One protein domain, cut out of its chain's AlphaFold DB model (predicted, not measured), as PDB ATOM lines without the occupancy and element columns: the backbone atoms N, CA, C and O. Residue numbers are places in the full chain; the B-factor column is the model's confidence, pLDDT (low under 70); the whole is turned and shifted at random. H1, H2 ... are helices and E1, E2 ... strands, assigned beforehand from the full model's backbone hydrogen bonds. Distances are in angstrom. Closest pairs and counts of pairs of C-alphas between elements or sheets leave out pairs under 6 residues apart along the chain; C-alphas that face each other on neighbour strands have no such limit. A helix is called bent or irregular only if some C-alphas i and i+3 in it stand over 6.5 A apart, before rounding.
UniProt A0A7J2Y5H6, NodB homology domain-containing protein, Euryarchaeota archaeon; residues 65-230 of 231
ATOM      1  N   GLY A  65     199.956 224.279 131.011       96.69
ATOM      2  CA  GLY A  65     199.266 223.251 131.793       96.69
ATOM      3  C   GLY A  65     197.753 223.202 131.595       96.69
ATOM      4  O   GLY A  65     197.123 222.229 132.012       96.69
ATOM      5  N   PHE A  66     197.161 224.216 130.961       97.88
ATOM      6  CA  PHE A  66     195.743 224.208 130.619       97.88
ATOM      7  C   PHE A  66     195.443 224.842 129.262       97.88
ATOM      8  O   PHE A  66     196.182 225.704 128.779       97.88
ATOM      9  N   ASP A  67     194.323 224.407 128.701       98.06
ATOM     10  CA  ASP A  67     193.637 224.967 127.546       98.06
ATOM     11  C   ASP A  67     192.207 225.348 127.975       98.06
ATOM     12  O   ASP A  67     191.608 224.695 128.830       98.06
ATOM     13  N   SER A  68     191.688 226.453 127.457       97.62
ATOM     14  CA  SER A  68     190.320 226.929 127.692       97.62
ATOM     15  C   SER A  68     189.705 227.341 126.359       97.62
ATOM     16  O   SER A  68     189.198 228.453 126.213       97.62
ATOM     17  N   SER A  69     189.860 226.471 125.361       96.94
ATOM     18  CA  SER A  69     189.427 226.697 123.979       96.94
ATOM     19  C   SER A  69     188.142 225.961 123.642       96.94
ATOM     20  O   SER A  69     187.484 226.349 122.679       96.94
ATOM     21  N   ASP A  70     187.779 224.920 124.392       96.06
ATOM     22  CA  ASP A  70     186.494 224.257 124.210       96.06
ATOM     23  C   ASP A  70     185.363 225.128 124.767       96.06
ATOM     24  O   ASP A  70     185.545 225.946 125.671       96.06
ATOM     25  N   SER A  71     184.161 224.941 124.223       95.94
ATOM     26  CA  SER A  71     182.961 225.652 124.658       95.94
ATOM     27  C   SER A  71     181.856 224.680 125.053       95.94
ATOM     28  O   SER A  71     181.688 223.614 124.455       95.94
ATOM     29  N   HIS A  72     181.089 225.055 126.075       97.38
ATOM     30  CA  HIS A  72     180.015 224.237 126.625       97.38
ATOM     31  C   HIS A  72     178.799 225.113 126.899       97.38
ATOM     32  O   HIS A  72     178.887 226.133 127.575       97.38
ATOM     33  N   PHE A  73     177.646 224.735 126.365       98.44
ATOM     34  CA  PHE A  73     176.398 225.453 126.567       98.44
ATOM     35  C   PHE A  73     175.780 225.075 127.914       98.44
ATOM     36  O   PHE A  73     175.332 223.940 128.105       98.44
ATOM     37  N   LEU A  74     175.797 226.036 128.841       97.75
ATOM     38  CA  LEU A  74     175.409 225.867 130.245       97.75
ATOM     39  C   LEU A  74     174.040 226.462 130.573       97.75
ATOM     40  O   LEU A  74     173.512 226.198 131.650       97.75
ATOM     41  N   LEU A  75     173.468 227.281 129.688       98.31
ATOM     42  CA  LEU A  75     172.140 227.837 129.927       98.31
ATOM     43  C   LEU A  75     171.088 226.709 129.889       98.31
ATOM     44  O   LEU A  75     171.034 225.993 128.884       98.31
ATOM     45  N   PRO A  76     170.258 226.543 130.940       97.38
ATOM     46  CA  PRO A  76     169.244 225.491 130.994       97.38
ATOM     47  C   PRO A  76     168.269 225.549 129.816       97.38
ATOM     48  O   PRO A  76     167.862 226.633 129.403       97.38
ATOM     49  N   ASP A  77     167.857 224.385 129.303       96.00
ATOM     50  CA  ASP A  77     166.960 224.292 128.139       96.00
ATOM     51  C   ASP A  77     165.571 224.919 128.389       96.00
ATOM     52  O   ASP A  77     164.892 225.303 127.437       96.00
ATOM     53  N   ASP A  78     165.143 225.045 129.650       95.94
ATOM     54  CA  ASP A  78     163.887 225.688 130.048       95.94
ATOM     55  C   ASP A  78     163.996 227.218 130.193       95.94
ATOM     56  O   ASP A  78     162.977 227.903 130.331       95.94
ATOM     57  N   HIS A  79     165.202 227.788 130.112       98.00
ATOM     58  CA  HIS A  79     165.372 229.234 130.127       98.00
ATOM     59  C   HIS A  79     164.873 229.840 128.795       98.00
ATOM     60  O   HIS A  79     165.307 229.409 127.726       98.00
ATOM     61  N   PRO A  80     164.048 230.910 128.799       97.81
ATOM     62  CA  PRO A  80     163.435 231.448 127.575       97.81
ATOM     63  C   PRO A  80     164.411 231.861 126.461       97.81
ATOM     64  O   PRO A  80     164.051 231.843 125.292       97.81
ATOM     65  N   ALA A  81     165.638 232.249 126.816       97.75
ATOM     66  CA  ALA A  81     166.678 232.621 125.852       97.75
ATOM     67  C   ALA A  81     167.471 231.424 125.287       97.75
ATOM     68  O   ALA A  81     168.271 231.617 124.375       97.75
ATOM     69  N   ALA A  82     167.301 230.214 125.830       98.06
ATOM     70  CA  ALA A  82     168.141 229.064 125.501       98.06
ATOM     71  C   ALA A  82     168.054 228.614 124.035       98.06
ATOM     72  O   ALA A  82     169.120 228.381 123.464       98.06
ATOM     73  N   PRO A  83     166.872 228.541 123.385       98.12
ATOM     74  CA  PRO A  83     166.794 228.132 121.982       98.12
ATOM     75  C   PRO A  83     167.601 229.056 121.059       98.12
ATOM     76  O   PRO A  83     168.505 228.598 120.363       98.12
ATOM     77  N   ASP A  84     167.355 230.368 121.134       98.31
ATOM     78  CA  ASP A  84     168.026 231.351 120.276       98.31
ATOM     79  C   ASP A  84     169.527 231.459 120.587       98.31
ATOM     80  O   ASP A  84     170.357 231.561 119.678       98.31
ATOM     81  N   ALA A  85     169.893 231.414 121.873       98.38
ATOM     82  CA  ALA A  85     171.285 231.427 122.310       98.38
ATOM     83  C   ALA A  85     172.049 230.195 121.805       98.38
ATOM     84  O   ALA A  85     173.184 230.327 121.344       98.38
ATOM     85  N   PHE A  86     171.438 229.011 121.871       98.31
ATOM     86  CA  PHE A  86     172.058 227.769 121.414       98.31
ATOM     87  C   PHE A  86     172.232 227.756 119.895       98.31
ATOM     88  O   PHE A  86     173.300 227.411 119.393       98.31
ATOM     89  N   ASP A  87     171.229 228.222 119.159       98.12
ATOM     90  CA  ASP A  87     171.297 228.373 117.708       98.12
ATOM     91  C   ASP A  87     172.434 229.311 117.270       98.12
ATOM     92  O   ASP A  87     173.145 229.045 116.295       98.12
ATOM     93  N   LEU A  88     172.634 230.417 117.990       98.31
ATOM     94  CA  LEU A  88     173.755 231.328 117.760       98.31
ATOM     95  C   LEU A  88     175.099 230.696 118.135       98.31
ATOM     96  O   LEU A  88     176.059 230.850 117.377       98.31
ATOM     97  N   ALA A  89     175.157 229.956 119.245       97.75
ATOM     98  CA  ALA A  89     176.344 229.214 119.658       97.75
ATOM     99  C   ALA A  89     176.789 228.224 118.575       97.75
ATOM    100  O   ALA A  89     177.952 228.242 118.176       97.75
ATOM    101  N   LEU A  90     175.859 227.435 118.024       97.25
ATOM    102  CA  LEU A  90     176.152 226.489 116.945       97.25
ATOM    103  C   LEU A  90     176.682 227.186 115.688       97.25
ATOM    104  O   LEU A  90     177.650 226.733 115.079       97.25
ATOM    105  N   ARG A  91     176.079 228.316 115.298       96.38
ATOM    106  CA  ARG A  91     176.533 229.085 114.127       96.38
ATOM    107  C   ARG A  91     177.926 229.685 114.319       96.38
ATOM    108  O   ARG A  91     178.681 229.767 113.352       96.38
ATOM    109  N   ARG A  92     178.260 230.126 115.534       94.75
ATOM    110  CA  ARG A  92     179.524 230.817 115.831       94.75
ATOM    111  C   ARG A  92     180.674 229.845 116.100       94.75
ATOM    112  O   ARG A  92     181.734 229.948 115.472       94.75
ATOM    113  N   TYR A  93     180.442 228.891 116.995       94.44
ATOM    114  CA  TYR A  93     181.461 227.992 117.538       94.44
ATOM    115  C   TYR A  93     181.442 226.598 116.901       94.44
ATOM    116  O   TYR A  93     182.431 225.875 116.979       94.44
ATOM    117  N   GLY A  94     180.383 226.243 116.168       92.50
ATOM    118  CA  GLY A  94     180.253 224.935 115.531       92.50
ATOM    119  C   GLY A  94     179.658 223.909 116.489       92.50
ATOM    120  O   GLY A  94     178.585 224.124 117.042       92.50
ATOM    121  N   ALA A  95     180.316 222.762 116.659       90.88
ATOM    122  CA  ALA A  95     179.841 221.744 117.590       90.88
ATOM    123  C   ALA A  95     180.023 222.229 119.036       90.88
ATOM    124  O   ALA A  95     181.147 222.463 119.469       90.88
ATOM    125  N   VAL A  96     178.917 222.353 119.771       93.75
ATOM    126  CA  VAL A  96     178.902 222.805 121.168       93.75
ATOM    127  C   VAL A  96     178.241 221.732 122.025       93.75
ATOM    128  O   VAL A  96     177.104 221.332 121.763       93.75
ATOM    129  N   ALA A  97     178.950 221.257 123.051       94.81
ATOM    130  CA  ALA A  97     178.387 220.331 124.028       94.81
ATOM    131  C   ALA A  97     177.353 221.047 124.914       94.81
ATOM    132  O   ALA A  97     177.499 222.230 125.205       94.81
ATOM    133  N   LYS A  98     176.312 220.334 125.356       96.12
ATOM    134  CA  LYS A  98     175.309 220.843 126.306       96.12
ATOM    135  C   LYS A  98     175.460 220.185 127.673       96.12
ATOM    136  O   LYS A  98     175.915 219.045 127.768       96.12
ATOM    137  N   GLY A  99     175.031 220.880 128.721       95.00
ATOM    138  CA  GLY A  99     174.952 220.341 130.080       95.00
ATOM    139  C   GLY A  99     176.085 220.821 130.993       95.00
ATOM    140  O   GLY A  99     176.719 221.829 130.691       95.00
ATOM    141  N   PRO A 100     176.326 220.146 132.131       95.19
ATOM    142  CA  PRO A 100     177.335 220.587 133.087       95.19
ATOM    143  C   PRO A 100     178.744 220.473 132.502       95.19
ATOM    144  O   PRO A 100     179.129 219.421 131.987       95.19
ATOM    145  N   ALA A 101     179.523 221.547 132.619       95.19
ATOM    146  CA  ALA A 101     180.921 221.563 132.209       95.19
ATOM    147  C   ALA A 101     181.803 220.888 133.264       95.19
ATOM    148  O   ALA A 101     181.761 221.223 134.449       95.19
ATOM    149  N   VAL A 102     182.650 219.958 132.833       93.44
ATOM    150  CA  VAL A 102     183.607 219.269 133.706       93.44
ATOM    151  C   VAL A 102     184.996 219.392 133.089       93.44
ATOM    152  O   VAL A 102     185.137 219.126 131.892       93.44
ATOM    153  N   PRO A 103     186.031 219.763 133.867       95.31
ATOM    154  CA  PRO A 103     187.397 219.741 133.372       95.31
ATOM    155  C   PRO A 103     187.790 218.355 132.866       95.31
ATOM    156  O   PRO A 103     187.485 217.341 133.504       95.31
ATOM    157  N   THR A 104     188.539 218.306 131.771       94.31
ATOM    158  CA  THR A 104     189.161 217.060 131.300       94.31
ATOM    159  C   THR A 104     190.677 217.182 131.365       94.31
ATOM    160  O   THR A 104     191.212 218.281 131.309       94.31
ATOM    161  N   LEU A 105     191.386 216.066 131.530       94.31
ATOM    162  CA  LEU A 105     192.848 216.035 131.514       94.31
ATOM    163  C   LEU A 105     193.295 215.130 130.372       94.31
ATOM    164  O   LEU A 105     193.100 213.916 130.425       94.31
ATOM    165  N   GLU A 106     193.913 215.719 129.354       91.06
ATOM    166  CA  GLU A 106     194.385 215.005 128.172       91.06
ATOM    167  C   GLU A 106     195.867 215.296 127.954       91.06
ATOM    168  O   GLU A 106     196.295 216.443 127.842       91.06
ATOM    169  N   GLY A 107     196.689 214.245 127.935       86.50
ATOM    170  CA  GLY A 107     198.123 214.386 127.683       86.50
ATOM    171  C   GLY A 107     198.877 215.244 128.707       86.50
ATOM    172  O   GLY A 107     200.012 215.609 128.435       86.50
ATOM    173  N   GLY A 108     198.299 215.555 129.872       90.94
ATOM    174  CA  GLY A 108     198.895 216.457 130.866       90.94
ATOM    175  C   GLY A 108     198.457 217.921 130.750       90.94
ATOM    176  O   GLY A 108     198.943 218.740 131.523       90.94
ATOM    177  N   VAL A 109     197.543 218.245 129.828       97.25
ATOM    178  CA  VAL A 109     196.907 219.564 129.700       97.25
ATOM    179  C   VAL A 109     195.458 219.457 130.162       97.25
ATOM    180  O   VAL A 109     194.729 218.562 129.726       97.25
ATOM    181  N   VAL A 110     195.047 220.339 131.072       97.50
ATOM    182  CA  VAL A 110     193.657 220.411 131.535       97.50
ATOM    183  C   VAL A 110     192.836 221.252 130.564       97.50
ATOM    184  O   VAL A 110     193.188 222.400 130.332       97.50
ATOM    185  N   GLU A 111     191.736 220.720 130.040       97.19
ATOM    186  CA  GLU A 111     190.729 221.520 129.336       97.19
ATOM    187  C   GLU A 111     189.741 222.122 130.339       97.19
ATOM    188  O   GLU A 111     189.169 221.398 131.162       97.19
ATOM    189  N   LEU A 112     189.525 223.433 130.245       97.44
ATOM    190  CA  LEU A 112     188.604 224.220 131.062       97.44
ATOM    191  C   LEU A 112     187.603 224.932 130.137       97.44
ATOM    192  O   LEU A 112     187.863 226.068 129.728       97.44
ATOM    193  N   PRO A 113     186.478 224.286 129.784       97.31
ATOM    194  CA  PRO A 113     185.596 224.794 128.743       97.31
ATOM    195  C   PRO A 113     184.921 226.111 129.140       97.31
ATOM    196  O   PRO A 113     184.471 226.284 130.275       97.31
ATOM    197  N   VAL A 114     184.824 227.025 128.175       98.12
ATOM    198  CA  VAL A 114     184.128 228.309 128.303       98.12
ATOM    199  C   VAL A 114     182.621 228.086 128.290       98.12
ATOM    200  O   VAL A 114     182.087 227.370 127.442       98.12
ATOM    201  N   ALA A 115     181.926 228.713 129.233       98.31
ATOM    202  CA  ALA A 115     180.484 228.619 129.336       98.31
ATOM    203  C   ALA A 115     179.799 229.508 128.294       98.31
ATOM    204  O   ALA A 115     180.089 230.698 128.178       98.31
ATOM    205  N   LEU A 116     178.840 228.923 127.583       98.44
ATOM    206  CA  LEU A 116     177.957 229.607 126.652       98.44
ATOM    207  C   LEU A 116     176.526 229.683 127.215       98.44
ATOM    208  O   LEU A 116     176.092 228.758 127.914       98.44
ATOM    209  N   PRO A 117     175.765 230.737 126.873       98.38
ATOM    210  CA  PRO A 117     176.140 231.846 125.993       98.38
ATOM    211  C   PRO A 117     177.116 232.834 126.647       98.38
ATOM    212  O   PRO A 117     176.958 233.203 127.808       98.38
ATOM    213  N   ASP A 118     178.107 233.271 125.876       97.31
ATOM    214  CA  ASP A 118     179.072 234.301 126.259       97.31
ATOM    215  C   ASP A 118     178.572 235.708 125.900       97.31
ATOM    216  O   ASP A 118     177.486 235.898 125.342       97.31
ATOM    217  N   ASP A 119     179.365 236.727 126.217       96.12
ATOM    218  CA  ASP A 119     179.008 238.111 125.930       96.12
ATOM    219  C   ASP A 119     178.848 238.402 124.427       96.12
ATOM    220  O   ASP A 119     177.995 239.207 124.068       96.12
ATOM    221  N   GLU A 120     179.566 237.731 123.526       95.62
ATOM    222  CA  GLU A 120     179.354 237.883 122.081       95.62
ATOM    223  C   GLU A 120     177.965 237.396 121.651       95.62
ATOM    224  O   GLU A 120     177.249 238.098 120.925       95.62
ATOM    225  N   ILE A 121     177.532 236.224 122.126       97.88
ATOM    226  CA  ILE A 121     176.180 235.724 121.853       97.88
ATOM    227  C   ILE A 121     175.135 236.646 122.479       97.88
ATOM    228  O   ILE A 121     174.171 237.021 121.809       97.88
ATOM    229  N   LEU A 122     175.305 237.028 123.745       98.12
ATOM    230  CA  LEU A 122     174.311 237.816 124.477       98.12
ATOM    231  C   LEU A 122     174.171 239.235 123.920       98.12
ATOM    232  O   LEU A 122     173.059 239.738 123.725       98.12
ATOM    233  N   ILE A 123     175.296 239.892 123.656       97.12
ATOM    234  CA  ILE A 123     175.340 241.302 123.282       97.12
ATOM    235  C   ILE A 123     175.221 241.465 121.768       97.12
ATOM    236  O   ILE A 123     174.442 242.307 121.327       97.12
ATOM    237  N   ASP A 124     175.913 240.687 120.947       95.94
ATOM    238  CA  ASP A 124     175.905 240.926 119.497       95.94
ATOM    239  C   ASP A 124     174.902 240.039 118.774       95.94
ATOM    240  O   ASP A 124     174.160 240.517 117.911       95.94
ATOM    241  N   GLY A 125     174.824 238.770 119.174       97.31
ATOM    242  CA  GLY A 125     173.872 237.812 118.619       97.31
ATOM    243  C   GLY A 125     172.425 238.145 118.987       97.31
ATOM    244  O   GLY A 125     171.602 238.418 118.115       97.31
ATOM    245  N   LEU A 126     172.120 238.161 120.286       97.56
ATOM    246  CA  LEU A 126     170.774 238.390 120.826       97.56
ATOM    247  C   LEU A 126     170.439 239.870 121.033       97.56
ATOM    248  O   LEU A 126     169.294 240.204 121.336       97.56
ATOM    249  N   ARG A 127     171.416 240.772 120.873       97.38
ATOM    250  CA  ARG A 127     171.234 242.226 121.028       97.38
ATOM    251  C   ARG A 127     170.692 242.635 122.399       97.38
ATOM    252  O   ARG A 127     170.008 243.651 122.530       97.38
ATOM    253  N   ILE A 128     171.023 241.879 123.444       97.25
ATOM    254  CA  ILE A 128     170.563 242.174 124.798       97.25
ATOM    255  C   ILE A 128     171.348 243.378 125.326       97.25
ATOM    256  O   ILE A 128     172.576 243.384 125.375       97.25
ATOM    257  N   ARG A 129     170.631 244.440 125.696       92.69
ATOM    258  CA  ARG A 129     171.188 245.631 126.370       92.69
ATOM    259  C   ARG A 129     170.562 245.874 127.742       92.69
ATOM    260  O   ARG A 129     171.038 246.710 128.499       92.69
ATOM    261  N   ASN A 130     169.486 245.159 128.056       96.50
ATOM    262  CA  ASN A 130     168.812 245.262 129.337       96.50
ATOM    263  C   ASN A 130     169.579 244.450 130.390       96.50
ATOM    264  O   ASN A 130     169.661 243.225 130.288       96.50
ATOM    265  N   VAL A 131     170.103 245.141 131.404       95.88
ATOM    266  CA  VAL A 131     170.893 244.541 132.488       95.88
ATOM    267  C   VAL A 131     170.120 243.451 133.231       95.88
ATOM    268  O   VAL A 131     170.673 242.382 133.446       95.88
ATOM    269  N   ALA A 132     168.832 243.643 133.527       97.19
ATOM    270  CA  ALA A 132     168.032 242.639 134.235       97.19
ATOM    271  C   ALA A 132     167.838 241.346 133.416       97.19
ATOM    272  O   ALA A 132     167.681 240.260 133.976       97.19
ATOM    273  N   VAL A 133     167.850 241.437 132.080       98.06
ATOM    274  CA  VAL A 133     167.816 240.252 131.207       98.06
ATOM    275  C   VAL A 133     169.163 239.527 131.222       98.06
ATOM    276  O   VAL A 133     169.170 238.301 131.323       98.06
ATOM    277  N   LEU A 134     170.281 240.262 131.160       98.00
ATOM    278  CA  LEU A 134     171.628 239.687 131.280       98.00
ATOM    279  C   LEU A 134     171.826 239.011 132.637       98.00
ATOM    280  O   LEU A 134     172.279 237.874 132.690       98.00
ATOM    281  N   GLU A 135     171.428 239.685 133.717       98.12
ATOM    282  CA  GLU A 135     171.449 239.147 135.077       98.12
ATOM    283  C   GLU A 135     170.689 237.834 135.155       98.12
ATOM    284  O   GLU A 135     171.250 236.840 135.595       98.12
ATOM    285  N   ARG A 136     169.442 237.794 134.675       98.44
ATOM    286  CA  ARG A 136     168.644 236.565 134.713       98.44
ATOM    287  C   ARG A 136     169.339 235.405 133.995       98.44
ATOM    288  O   ARG A 136     169.389 234.315 134.548       98.44
ATOM    289  N   ILE A 137     169.906 235.650 132.813       98.69
ATOM    290  CA  ILE A 137     170.626 234.626 132.045       98.69
ATOM    291  C   ILE A 137     171.863 234.129 132.800       98.69
ATOM    292  O   ILE A 137     172.020 232.926 133.002       98.69
ATOM    293  N   LEU A 138     172.729 235.045 133.240       98.56
ATOM    294  CA  LEU A 138     173.978 234.682 133.908       98.56
ATOM    295  C   LEU A 138     173.724 234.012 135.266       98.56
ATOM    296  O   LEU A 138     174.408 233.052 135.610       98.56
ATOM    297  N   LEU A 139     172.712 234.458 136.017       98.62
ATOM    298  CA  LEU A 139     172.311 233.823 137.273       98.62
ATOM    299  C   LEU A 139     171.743 232.417 137.044       98.62
ATOM    300  O   LEU A 139     172.065 231.520 137.814       98.62
ATOM    301  N   SER A 140     170.997 232.179 135.959       98.62
ATOM    302  CA  SER A 140     170.575 230.818 135.597       98.62
ATOM    303  C   SER A 140     171.759 229.894 135.298       98.62
ATOM    304  O   SER A 140     171.714 228.723 135.662       98.62
ATOM    305  N   MET A 141     172.840 230.401 134.695       98.62
ATOM    306  CA  MET A 141     174.071 229.617 134.500       98.62
ATOM    307  C   MET A 141     174.789 229.331 135.829       98.62
ATOM    308  O   MET A 141     175.317 228.236 136.004       98.62
ATOM    309  N   VAL A 142     174.783 230.277 136.778       98.56
ATOM    310  CA  VAL A 142     175.310 230.070 138.143       98.56
ATOM    311  C   VAL A 142     174.513 229.001 138.884       98.56
ATOM    312  O   VAL A 142     175.100 228.066 139.425       98.56
ATOM    313  N   ASP A 143     173.184 229.111 138.890       98.25
ATOM    314  CA  ASP A 143     172.308 228.156 139.569       98.25
ATOM    315  C   ASP A 143     172.440 226.752 138.951       98.25
ATOM    316  O   ASP A 143     172.504 225.764 139.683       98.25
ATOM    317  N   PHE A 144     172.569 226.658 137.621       98.12
ATOM    318  CA  PHE A 144     172.846 225.398 136.931       98.12
ATOM    319  C   PHE A 144     174.215 224.829 137.324       98.12
ATOM    320  O   PHE A 144     174.321 223.655 137.684       98.12
ATOM    321  N   ALA A 145     175.266 225.655 137.326       97.62
ATOM    322  CA  ALA A 145     176.598 225.208 137.715       97.62
ATOM    323  C   ALA A 145     176.627 224.670 139.152       97.62
ATOM    324  O   ALA A 145     177.205 223.608 139.388       97.62
ATOM    325  N   HIS A 146     175.948 225.359 140.073       97.62
ATOM    326  CA  HIS A 146     175.759 224.936 141.457       97.62
ATOM    327  C   HIS A 146     174.967 223.624 141.562       97.62
ATOM    328  O   HIS A 146     175.419 222.694 142.225       97.62
ATOM    329  N   GLN A 147     173.819 223.513 140.882       96.50
ATOM    330  CA  GLN A 147     172.964 222.319 140.916       96.50
ATOM    331  C   GLN A 147     173.713 221.047 140.498       96.50
ATOM    332  O   GLN A 147     173.451 219.971 141.036       96.50
ATOM    333  N   PHE A 148     174.622 221.166 139.530       95.88
ATOM    334  CA  PHE A 148     175.369 220.038 138.976       95.88
ATOM    335  C   PHE A 148     176.819 219.945 139.472       95.88
ATOM    336  O   PHE A 148     177.592 219.159 138.925       95.88
ATOM    337  N   GLU A 149     177.189 220.732 140.488       95.75
ATOM    338  CA  GLU A 149     178.536 220.786 141.077       95.75
ATOM    339  C   GLU A 149     179.665 220.975 140.042       95.75
ATOM    340  O   GLU A 149     180.754 220.401 140.138       95.75
ATOM    341  N   SER A 150     179.394 221.756 139.001       95.81
ATOM    342  CA  SER A 150     180.186 221.798 137.766       95.81
ATOM    343  C   SER A 150     181.082 223.043 137.663       95.81
ATOM    344  O   SER A 150     181.157 223.856 138.579       95.81
ATOM    345  N   LEU A 151     181.838 223.175 136.575       97.38
ATOM    346  CA  LEU A 151     182.678 224.345 136.314       97.38
ATOM    347  C   LEU A 151     181.876 225.442 135.599       97.38
ATOM    348  O   LEU A 151     181.180 225.159 134.629       97.38
ATOM    349  N   LEU A 152     182.059 226.700 136.001       98.25
ATOM    350  CA  LEU A 152     181.572 227.877 135.283       98.25
ATOM    351  C   LEU A 152     182.743 228.798 134.906       98.25
ATOM    352  O   LEU A 152     183.322 229.462 135.763       98.25
ATOM    353  N   VAL A 153     183.091 228.855 133.618       98.25
ATOM    354  CA  VAL A 153     184.071 229.816 133.078       98.25
ATOM    355  C   VAL A 153     183.332 230.859 132.252       98.25
ATOM    356  O   VAL A 153     182.898 230.572 131.141       98.25
ATOM    357  N   LEU A 154     183.178 232.067 132.788       97.69
ATOM    358  CA  LEU A 154     182.559 233.183 132.075       97.69
ATOM    359  C   LEU A 154     183.619 233.953 131.296       97.69
ATOM    360  O   LEU A 154     184.580 234.424 131.893       97.69
ATOM    361  N   GLN A 155     183.414 234.129 129.994       95.50
ATOM    362  CA  GLN A 155     184.253 234.970 129.146       95.50
ATOM    363  C   GLN A 155     183.589 236.326 128.907       95.50
ATOM    364  O   GLN A 155     182.425 236.387 128.513       95.50
ATOM    365  N   VAL A 156     184.341 237.405 129.133       93.19
ATOM    366  CA  VAL A 156     183.914 238.777 128.849       93.19
ATOM    367  C   VAL A 156     185.021 239.552 128.151       93.19
ATOM    368  O   VAL A 156     186.133 239.680 128.658       93.19
ATOM    369  N   HIS A 157     184.694 240.129 127.008       92.75
ATOM    370  CA  HIS A 157     185.595 240.968 126.248       92.75
ATOM    371  C   HIS A 157     185.566 242.419 126.766       92.75
ATOM    372  O   HIS A 157     184.493 242.942 127.110       92.75
ATOM    373  N   PRO A 158     186.715 243.118 126.816       89.06
ATOM    374  CA  PRO A 158     186.812 244.464 127.385       89.06
ATOM    375  C   PRO A 158     185.862 245.488 126.761       89.06
ATOM    376  O   PRO A 158     185.348 246.363 127.457       89.06
ATOM    377  N   GLU A 159     185.604 245.391 125.459       89.50
ATOM    378  CA  GLU A 159     184.718 246.293 124.726       89.50
ATOM    379  C   GLU A 159     183.250 246.180 125.164       89.50
ATOM    380  O   GLU A 159     182.485 247.133 125.000       89.50
ATOM    381  N   ARG A 160     182.864 245.060 125.791       91.56
ATOM    382  CA  ARG A 160     181.511 244.819 126.318       91.56
ATOM    383  C   ARG A 160     181.418 245.017 127.833       91.56
ATOM    384  O   ARG A 160     180.312 244.992 128.375       91.56
ATOM    385  N   TRP A 161     182.536 245.296 128.515       90.81
ATOM    386  CA  TRP A 161     182.607 245.401 129.979       90.81
ATOM    387  C   TRP A 161     181.533 246.317 130.571       90.81
ATOM    388  O   TRP A 161     180.805 245.913 131.469       90.81
ATOM    389  N   ASN A 162     181.358 247.522 130.023       91.44
ATOM    390  CA  ASN A 162     180.398 248.498 130.556       91.44
ATOM    391  C   ASN A 162     178.936 248.021 130.508       91.44
ATOM    392  O   ASN A 162     178.105 248.532 131.253       91.44
ATOM    393  N   ILE A 163     178.615 247.065 129.634       93.75
ATOM    394  CA  ILE A 163     177.268 246.501 129.502       93.75
ATOM    395  C   ILE A 163     177.093 245.315 130.458       93.75
ATOM    396  O   ILE A 163     176.044 245.173 131.082       93.75
ATOM    397  N   VAL A 164     178.119 244.467 130.577       94.62
ATOM    398  CA  VAL A 164     178.042 243.177 131.283       94.62
ATOM    399  C   VAL A 164     178.415 243.301 132.769       94.62
ATOM    400  O   VAL A 164     177.916 242.539 133.596       94.62
ATOM    401  N   ALA A 165     179.236 244.287 133.144       94.50
ATOM    402  CA  ALA A 165     179.760 244.443 134.502       94.50
ATOM    403  C   ALA A 165     178.686 244.522 135.604       94.50
ATOM    404  O   ALA A 165     178.878 243.866 136.629       94.50
ATOM    405  N   PRO A 166     177.557 245.248 135.453       96.12
ATOM    406  CA  PRO A 166     176.509 245.243 136.478       96.12
ATOM    407  C   PRO A 166     175.964 243.832 136.748       96.12
ATOM    408  O   PRO A 166     175.845 243.425 137.902       96.12
ATOM    409  N   ALA A 167     175.753 243.044 135.690       96.69
ATOM    410  CA  ALA A 167     175.276 241.673 135.817       96.69
ATOM    411  C   ALA A 167     176.326 240.738 136.441       96.69
ATOM    412  O   ALA A 167     175.979 239.867 137.239       96.69
ATOM    413  N   LEU A 168     177.617 240.946 136.154       95.81
ATOM    414  CA  LEU A 168     178.698 240.193 136.799       95.81
ATOM    415  C   LEU A 168     178.816 240.463 138.302       95.81
ATOM    416  O   LEU A 168     179.171 239.550 139.045       95.81
ATOM    417  N   HIS A 169     178.503 241.676 138.771       96.31
ATOM    418  CA  HIS A 169     178.457 241.940 140.214       96.31
ATOM    419  C   HIS A 169     177.388 241.073 140.885       96.31
ATOM    420  O   HIS A 169     177.671 240.426 141.891       96.31
ATOM    421  N   ARG A 170     176.200 240.961 140.273       97.44
ATOM    422  CA  ARG A 170     175.130 240.079 140.765       97.44
ATOM    423  C   ARG A 170     175.520 238.603 140.730       97.44
ATOM    424  O   ARG A 170     175.184 237.869 141.655       97.44
ATOM    425  N   VAL A 171     176.251 238.171 139.701       96.81
ATOM    426  CA  VAL A 171     176.835 236.819 139.633       96.81
ATOM    427  C   VAL A 171     177.783 236.572 140.803       96.81
ATOM    428  O   VAL A 171     177.667 235.540 141.456       96.81
ATOM    429  N   ALA A 172     178.696 237.503 141.086       95.44
ATOM    430  CA  ALA A 172     179.660 237.353 142.174       95.44
ATOM    431  C   ALA A 172     178.970 237.261 143.545       95.44
ATOM    432  O   ALA A 172     179.324 236.397 144.344       95.44
ATOM    433  N   GLU A 173     177.957 238.097 143.791       96.81
ATOM    434  CA  GLU A 173     177.144 238.052 145.014       96.81
ATOM    435  C   GLU A 173     176.406 236.714 145.146       96.81
ATOM    436  O   GLU A 173     176.553 236.019 146.151       96.81
ATOM    437  N   ARG A 174     175.681 236.295 144.099       97.19
ATOM    438  CA  ARG A 174     174.946 235.023 144.104       97.19
ATOM    439  C   ARG A 174     175.869 233.823 144.292       97.19
ATOM    440  O   ARG A 174     175.525 232.894 145.013       97.19
ATOM    441  N   ALA A 175     177.021 233.818 143.629       95.81
ATOM    442  CA  ALA A 175     177.972 232.722 143.726       95.81
ATOM    443  C   ALA A 175     178.575 232.629 145.139       95.81
ATOM    444  O   ALA A 175     178.737 231.525 145.661       95.81
ATOM    445  N   ALA A 176     178.845 233.766 145.789       94.38
ATOM    446  CA  ALA A 176     179.296 233.794 147.178       94.38
ATOM    447  C   ALA A 176     178.264 233.165 148.135       94.38
ATOM    448  O   ALA A 176     178.641 232.342 148.969       94.38
ATOM    449  N   ASP A 177     176.971 233.464 147.955       96.44
ATOM    450  CA  ASP A 177     175.880 232.869 148.746       96.44
ATOM    451  C   ASP A 177     175.770 231.341 148.576       96.44
ATOM    452  O   ASP A 177     175.257 230.643 149.452       96.44
ATOM    453  N   LEU A 178     176.252 230.811 147.450       96.12
ATOM    454  CA  LEU A 178     176.179 229.397 147.075       96.12
ATOM    455  C   LEU A 178     177.472 228.613 147.365       96.12
ATOM    456  O   LEU A 178     177.654 227.511 146.850       96.12
ATOM    457  N   SER A 179     178.382 229.154 148.183       93.69
ATOM    458  CA  SER A 179     179.668 228.517 148.513       93.69
ATOM    459  C   SER A 179     180.507 228.171 147.270       93.69
ATOM    460  O   SER A 179     180.982 227.043 147.098       93.69
ATOM    461  N   VAL A 180     180.694 229.146 146.380       96.50
ATOM    462  CA  VAL A 180     181.540 229.000 145.187       96.50
ATOM    463  C   VAL A 180     183.031 228.959 145.522       96.50
ATOM    464  O   VAL A 180     183.516 229.727 146.355       96.50
ATOM    465  N   TRP A 181     183.793 228.149 144.786       96.81
ATOM    466  CA  TRP A 181     185.238 228.323 144.684       96.81
ATOM    467  C   TRP A 181     185.568 229.301 143.549       96.81
ATOM    468  O   TRP A 181     185.639 228.920 142.379       96.81
ATOM    469  N   GLY A 182     185.738 230.580 143.887       96.19
ATOM    470  CA  GLY A 182     186.225 231.598 142.951       96.19
ATOM    471  C   GLY A 182     187.740 231.493 142.776       96.19
ATOM    472  O   GLY A 182     188.483 231.723 143.732       96.19
ATOM    473  N   ALA A 183     188.207 231.146 141.576       95.75
ATOM    474  CA  ALA A 183     189.614 230.829 141.338       95.75
ATOM    475  C   ALA A 183     190.085 231.210 139.929       95.75
ATOM    476  O   ALA A 183     189.291 231.327 138.998       95.75
ATOM    477  N   SER A 184     191.401 231.383 139.767       96.38
ATOM    478  CA  SER A 184     191.995 231.532 138.437       96.38
ATOM    479  C   SER A 184     191.942 230.210 137.664       96.38
ATOM    480  O   SER A 184     191.932 229.132 138.266       96.38
ATOM    481  N   LEU A 185     191.979 230.263 136.327       96.94
ATOM    482  CA  LEU A 185     192.052 229.044 135.508       96.94
ATOM    483  C   LEU A 185     193.271 228.183 135.870       96.94
ATOM    484  O   LEU A 185     193.151 226.965 135.966       96.94
ATOM    485  N   SER A 186     194.416 228.805 136.165       96.19
ATOM    486  CA  SER A 186     195.596 228.096 136.668       96.19
ATOM    487  C   SER A 186     195.348 227.321 137.961       96.19
ATOM    488  O   SER A 186     195.829 226.196 138.099       96.19
ATOM    489  N   ASP A 187     194.635 227.906 138.924       96.00
ATOM    490  CA  ASP A 187     194.374 227.247 140.207       96.00
ATOM    491  C   ASP A 187     193.419 226.066 140.026       96.00
ATOM    492  O   ASP A 187     193.656 224.990 140.585       96.00
ATOM    493  N   ILE A 188     192.395 226.240 139.182       96.00
ATOM    494  CA  ILE A 188     191.458 225.180 138.797       96.00
ATOM    495  C   ILE A 188     192.211 224.049 138.088       96.00
ATOM    496  O   ILE A 188     192.089 222.891 138.487       96.00
ATOM    497  N   ALA A 189     193.055 224.361 137.102       96.12
ATOM    498  CA  ALA A 189     193.872 223.369 136.409       96.12
ATOM    499  C   ALA A 189     194.792 222.608 137.375       96.12
ATOM    500  O   ALA A 189     194.837 221.376 137.371       96.12
ATOM    501  N   ALA A 190     195.482 223.323 138.266       95.12
ATOM    502  CA  ALA A 190     196.356 222.713 139.259       95.12
ATOM    503  C   ALA A 190     195.583 221.805 140.231       95.12
ATOM    504  O   ALA A 190     196.097 220.762 140.640       95.12
ATOM    505  N   TRP A 191     194.354 222.174 140.605       94.75
ATOM    506  CA  TRP A 191     193.474 221.319 141.402       94.75
ATOM    507  C   TRP A 191     193.094 220.036 140.664       94.75
ATOM    508  O   TRP A 191     193.242 218.949 141.226       94.75
ATOM    509  N   VAL A 192     192.675 220.154 139.403       94.88
ATOM    510  CA  VAL A 192     192.287 219.014 138.563       94.88
ATOM    511  C   VAL A 192     193.445 218.027 138.429       94.88
ATOM    512  O   VAL A 192     193.260 216.841 138.696       94.88
ATOM    513  N   VAL A 193     194.658 218.503 138.123       94.25
ATOM    514  CA  VAL A 193     195.857 217.647 138.024       94.25
ATOM    515  C   VAL A 193     196.121 216.883 139.325       94.25
ATOM    516  O   VAL A 193     196.426 215.694 139.283       94.25
ATOM    517  N   ARG A 194     195.969 217.525 140.494       92.81
ATOM    518  CA  ARG A 194     196.188 216.872 141.799       92.81
ATOM    519  C   ARG A 194     195.132 215.825 142.155       92.81
ATOM    520  O   ARG A 194     195.391 214.986 143.016       92.81
ATOM    521  N   ARG A 195     193.932 215.903 141.575       89.38
ATOM    522  CA  ARG A 195     192.786 215.059 141.951       89.38
ATOM    523  C   ARG A 195     192.415 214.014 140.905       89.38
ATOM    524  O   ARG A 195     191.734 213.050 141.257       89.38
ATOM    525  N   PHE A 196     192.882 214.149 139.665       83.31
ATOM    526  CA  PHE A 196     192.574 213.216 138.584       83.31
ATOM    527  C   PHE A 196     192.889 211.751 138.971       83.31
ATOM    528  O   PHE A 196     193.938 211.493 139.564       83.31
ATOM    529  N   PRO A 197     192.005 210.772 138.671       74.69
ATOM    530  CA  PRO A 197     190.767 210.870 137.885       74.69
ATOM    531  C   PRO A 197     189.520 211.282 138.686       74.69
ATOM    532  O   PRO A 197     188.413 211.254 138.155       74.69
ATOM    533  N   ARG A 198     189.646 211.642 139.970       74.44
ATOM    534  CA  ARG A 198     188.503 212.114 140.761       74.44
ATOM    535  C   ARG A 198     188.214 213.572 140.415       74.44
ATOM    536  O   ARG A 198     188.913 214.467 140.872       74.44
ATOM    537  N   THR A 199     187.166 213.794 139.632       63.75
ATOM    538  CA  THR A 199     186.700 215.135 139.241       63.75
ATOM    539  C   THR A 199     185.501 215.625 140.055       63.75
ATOM    540  O   THR A 199     185.012 216.718 139.803       63.75
ATOM    541  N   LYS A 200     185.017 214.839 141.031       70.25
ATOM    542  CA  LYS A 200     183.917 215.255 141.912       70.25
ATOM    543  C   LYS A 200     184.415 216.080 143.094       70.25
ATOM    544  O   LYS A 200     185.330 215.652 143.803       70.25
ATOM    545  N   GLY A 201     183.719 217.186 143.331       85.56
ATOM    546  CA  GLY A 201     183.945 218.094 144.444       85.56
ATOM    547  C   GLY A 201     185.070 219.096 144.188       85.56
ATOM    548  O   GLY A 201     186.114 218.789 143.602       85.56
ATOM    549  N   TRP A 202     184.856 220.304 144.691       93.81
ATOM    550  CA  TRP A 202     185.824 221.392 144.658       93.81
ATOM    551  C   TRP A 202     186.542 221.500 146.017       93.81
ATOM    552  O   TRP A 202     186.152 220.818 146.974       93.81
ATOM    553  N   PRO A 203     187.652 222.257 146.118       93.56
ATOM    554  CA  PRO A 203     188.366 222.446 147.378       93.56
ATOM    555  C   PRO A 203     187.432 222.872 148.508       93.56
ATOM    556  O   PRO A 203     186.421 223.521 148.264       93.56
ATOM    557  N   ASP A 204     187.768 222.475 149.733       92.62
ATOM    558  CA  ASP A 204     187.098 222.929 150.959       92.62
ATOM    559  C   ASP A 204     185.569 222.726 150.993       92.62
ATOM    560  O   ASP A 204     184.862 223.356 151.772       92.62
ATOM    561  N   GLY A 205     185.054 221.795 150.179       90.62
ATOM    562  CA  GLY A 205     183.625 221.490 150.108       90.62
ATOM    563  C   GLY A 205     182.804 222.519 149.329       90.62
ATOM    564  O   GLY A 205     181.582 222.525 149.455       90.62
ATOM    565  N   HIS A 206     183.448 223.377 148.533       95.31
ATOM    566  CA  HIS A 206     182.751 224.283 147.628       95.31
ATOM    567  C   HIS A 206     181.855 223.513 146.650       95.31
ATOM    568  O   HIS A 206     182.235 222.461 146.126       95.31
ATOM    569  N   ALA A 207     180.661 224.053 146.403       93.75
ATOM    570  CA  ALA A 207     179.648 223.380 145.596       93.75
ATOM    571  C   ALA A 207     180.036 223.346 144.112       93.75
ATOM    572  O   ALA A 207     179.853 222.336 143.446       93.75
ATOM    573  N   PHE A 208     180.622 224.427 143.600       96.69
ATOM    574  CA  PHE A 208     181.017 224.577 142.199       96.69
ATOM    575  C   PHE A 208     182.238 225.504 142.075       96.69
ATOM    576  O   PHE A 208     182.585 226.203 143.033       96.69
ATOM    577  N   ALA A 209     182.895 225.528 140.912       96.94
ATOM    578  CA  ALA A 209     184.002 226.448 140.635       96.94
ATOM    579  C   ALA A 209     183.590 227.542 139.648       96.94
ATOM    580  O   ALA A 209     182.906 227.266 138.664       96.94
ATOM    581  N   LEU A 210     184.057 228.769 139.885       97.62
ATOM    582  CA  LEU A 210     183.814 229.925 139.025       97.62
ATOM    583  C   LEU A 210     185.128 230.618 138.667       97.62
ATOM    584  O   LEU A 210     185.915 230.975 139.546       97.62
ATOM    585  N   SER A 211     185.308 230.885 137.376       97.31
ATOM    586  CA  SER A 211     186.327 231.791 136.854       97.31
ATOM    587  C   SER A 211     185.668 232.810 135.927       97.31
ATOM    588  O   SER A 211     184.872 232.443 135.065       97.31
ATOM    589  N   ILE A 212     185.993 234.090 136.104       95.81
ATOM    590  CA  ILE A 212     185.617 235.159 135.174       95.81
ATOM    591  C   ILE A 212     186.887 235.544 134.423       95.81
ATOM    592  O   ILE A 212     187.862 235.990 135.028       95.81
ATOM    593  N   THR A 213     186.882 235.341 133.114       95.25
ATOM    594  CA  THR A 213     188.017 235.541 132.217       95.25
ATOM    595  C   THR A 213     187.700 236.622 131.197       95.25
ATOM    596  O   THR A 213     186.538 236.899 130.903       95.25
ATOM    597  N   GLY A 214     188.739 237.222 130.629       91.12
ATOM    598  CA  GLY A 214     188.589 238.124 129.499       91.12
ATOM    599  C   GLY A 214     189.689 237.908 128.482       91.12
ATOM    600  O   GLY A 214     190.847 237.709 128.852       91.12
ATOM    601  N   ASP A 215     189.303 237.945 127.214       85.81
ATOM    602  CA  ASP A 215     190.225 237.786 126.100       85.81
ATOM    603  C   ASP A 215     190.738 239.179 125.725       85.81
ATOM    604  O   ASP A 215     189.975 240.089 125.391       85.81
ATOM    605  N   LEU A 216     192.046 239.374 125.898       74.19
ATOM    606  CA  LEU A 216     192.728 240.639 125.653       74.19
ATOM    607  C   LEU A 216     193.567 240.524 124.387       74.19
ATOM    608  O   LEU A 216     194.615 239.880 124.385       74.19
ATOM    609  N   ASP A 217     193.153 241.223 123.336       65.44
ATOM    610  CA  ASP A 217     194.000 241.414 122.165       65.44
ATOM    611  C   ASP A 217     195.160 242.369 122.465       65.44
ATOM    612  O   ASP A 217     195.031 243.316 123.244       65.44
ATOM    613  N   ALA A 218     196.295 242.189 121.783       58.31
ATOM    614  CA  ALA A 218     197.471 243.052 121.949       58.31
ATOM    615  C   ALA A 218     197.168 244.545 121.686       58.31
ATOM    616  O   ALA A 218     197.766 245.421 122.313       58.31
ATOM    617  N   ILE A 219     196.210 244.834 120.795       55.09
ATOM    618  CA  ILE A 219     195.718 246.194 120.531       55.09
ATOM    619  C   ILE A 219     194.966 246.727 121.761       55.09
ATOM    620  O   ILE A 219     195.261 247.820 122.245       55.09
ATOM    621  N   ALA A 220     194.061 245.918 122.319       56.03
ATOM    622  CA  ALA A 220     193.282 246.265 123.501       56.03
ATOM    623  C   ALA A 220     194.155 246.406 124.760       56.03
ATOM    624  O   ALA A 220     193.882 247.267 125.593       56.03
ATOM    625  N   LEU A 221     195.241 245.635 124.888       58.00
ATOM    626  CA  LEU A 221     196.159 245.721 126.027       58.00
ATOM    627  C   LEU A 221     196.848 247.091 126.107       58.00
ATOM    628  O   LEU A 221     196.958 247.657 127.192       58.00
ATOM    629  N   GLY A 222     197.269 247.657 124.970       58.25
ATOM    630  CA  GLY A 222     197.877 248.992 124.920       58.25
ATOM    631  C   GLY A 222     196.899 250.119 125.265       58.25
ATOM    632  O   GLY A 222     197.301 251.143 125.824       58.25
ATOM    633  N   ASP A 223     195.614 249.941 124.958       55.34
ATOM    634  CA  ASP A 223     194.548 250.862 125.363       55.34
ATOM    635  C   ASP A 223     194.180 250.691 126.845       55.34
ATOM    636  O   ASP A 223     193.973 251.677 127.552       55.34
ATOM    637  N   TYR A 224     194.154 249.454 127.343       54.38
ATOM    638  CA  TYR A 224     193.847 249.127 128.734       54.38
ATOM    639  C   TYR A 224     194.952 249.586 129.696       54.38
ATOM    640  O   TYR A 224     194.670 250.257 130.687       54.38
ATOM    641  N   ALA A 225     196.218 249.334 129.358       57.28
ATOM    642  CA  ALA A 225     197.390 249.832 130.080       57.28
ATOM    643  C   ALA A 225     197.390 251.366 130.191       57.28
ATOM    644  O   ALA A 225     197.647 251.915 131.262       57.28
ATOM    645  N   ARG A 226     197.031 252.070 129.108       55.50
ATOM    646  CA  ARG A 226     196.886 253.534 129.120       55.50
ATOM    647  C   ARG A 226     195.759 254.019 130.032       55.50
ATOM    648  O   ARG A 226     195.878 255.103 130.585       55.50
ATOM    649  N   ARG A 227     194.687 253.243 130.212       54.94
ATOM    650  CA  ARG A 227     193.584 253.583 131.130       54.94
ATOM    651  C   ARG A 227     193.920 253.301 132.594       54.94
ATOM    652  O   ARG A 227     193.449 254.035 133.449       54.94
ATOM    653  N   LEU A 228     194.726 252.275 132.877       46.00
ATOM    654  CA  LEU A 228     195.152 251.934 134.242       46.00
ATOM    655  C   LEU A 228     196.314 252.791 134.763       46.00
ATOM    656  O   LEU A 228     196.407 253.010 135.965       46.00
ATOM    657  N   TRP A 229     197.198 253.260 133.879       48.62
ATOM    658  CA  TRP A 229     198.361 254.086 134.245       48.62
ATOM    659  C   TRP A 229     198.251 255.551 133.799       48.62
ATOM    660  O   TRP A 229     199.192 256.319 133.975       48.62
ATOM    661  N   GLY A 230     197.119 255.936 133.206       42.38
ATOM    662  CA  GLY A 230     196.816 257.302 132.768       42.38
ATOM    663  C   GLY A 230     195.912 258.094 133.719       42.38
ATOM    664  O   GLY A 230     195.345 259.097 133.287       42.38
TER     665      GLY A 230
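AT A GLANCE: This is residues 65 to 230 of the 231 residues of the protein "NodB homology domain-containing protein" of Euryarchaeota archaeon (UniProt A0A7J2Y5H6). A small sheet of three strands, E5 E7 E6, makes the core, with H3 and H4 packed over one of its faces and H5 over the other. Past the E5 edge lies the short strand pair E1 and E4 with H1 packed on it, the hairpin E2 and E3 packs on H5, and residues 225 to 230 stick out at the end. The printed part has 166 residues, with six named helices and seven named strands in the order E1 H1 E2 E3 E4 H2 H3 E5 H4 E6 H5 E7 H6; the class is mixed, helices and strands. E5 E7 E6 and E1 E4 are parallel, E2 E3 antiparallel. The whole is compact, with a radius of gyration of the C-alphas of 15.8 A and spans of 43 by 40 by 34 A.

IN THESE COORDINATES: E1, residues 71 to 73, begins at C-alpha 71 (182.961, 225.652, 124.658). H1 is residues 82 to 93, E2 104 to 106, E3 109 to 111, E4 114 to 116 and H2 119 to 125. H3, residues 131 to 147, is 23.9 A long. E5 is residues 151 to 155. H4, residues 158 to 177, is 26.7 A long and irregular, with C-alphas 159 and 162 7.6 A apart and a kink of 69 degrees near residue 165. E6 is residues 180 to 182, H5 185 to 195 and E7 208 to 213, 16.4 A long. H6, residues 218 to 229, ends at C-alpha 229 (198.361, 254.086, 134.245).

HOW THE PARTS SIT: E7 is the inner strand of the sheet E5 E7 E6: N 152 and O 209, across E5 and E7, are within hydrogen-bond range at 2.9 A, and N 181 and O 208, across E6 and E7, are within range at 2.9 A. H3 lies over E5 and E7 at a height of 11.0 A over the sheet, and H4 on the same face over E7 and E6 at 8.9 A. H3 and H4 touch at Glu 135 and Ala 167, closest C-alphas 4.6 A, at a steep tilt of 45 degrees, the same way. H5 is on the opposite face, at 11.2 A. E5, H4, E6 form a split strand-helix-strand unit, with E7 between the two parallel strands, and E6, H5, E7 a strand-helix-strand unit of parallel neighbours; both crossovers are right-handed. The closest C-alphas of E4 and E5, Val 114 and Val 153, are 5.0 A apart. In E1 and E4, N 116 and O 72 are 2.8 A apart, within hydrogen-bond range; in the hairpin E2 and E3, N 111 and O 104 are 2.8 A apart. The closest C-alphas of E3 and H5, Val 110 and Ala 189, are 5.7 A apart. H1, with residues 85 to 89 alone, touches H2, about perpendicular at 88 degrees, Leu 88 and Ile 121 having the closest C-alphas, 6.5 A. Every O i to N i+4 pair is within hydrogen-bond range in H1, H2, H3 and H5, but 12 of 16 in H4 and 7 of 8 in H6.

THE WHOLE: The C-alphas farthest apart, those of Pro 197 and Gly 230, are 47.1 A apart. The printed part has no cut, and the long link is H5 to E7. Residue 199 and residues 217 to 230 have pLDDT under 70.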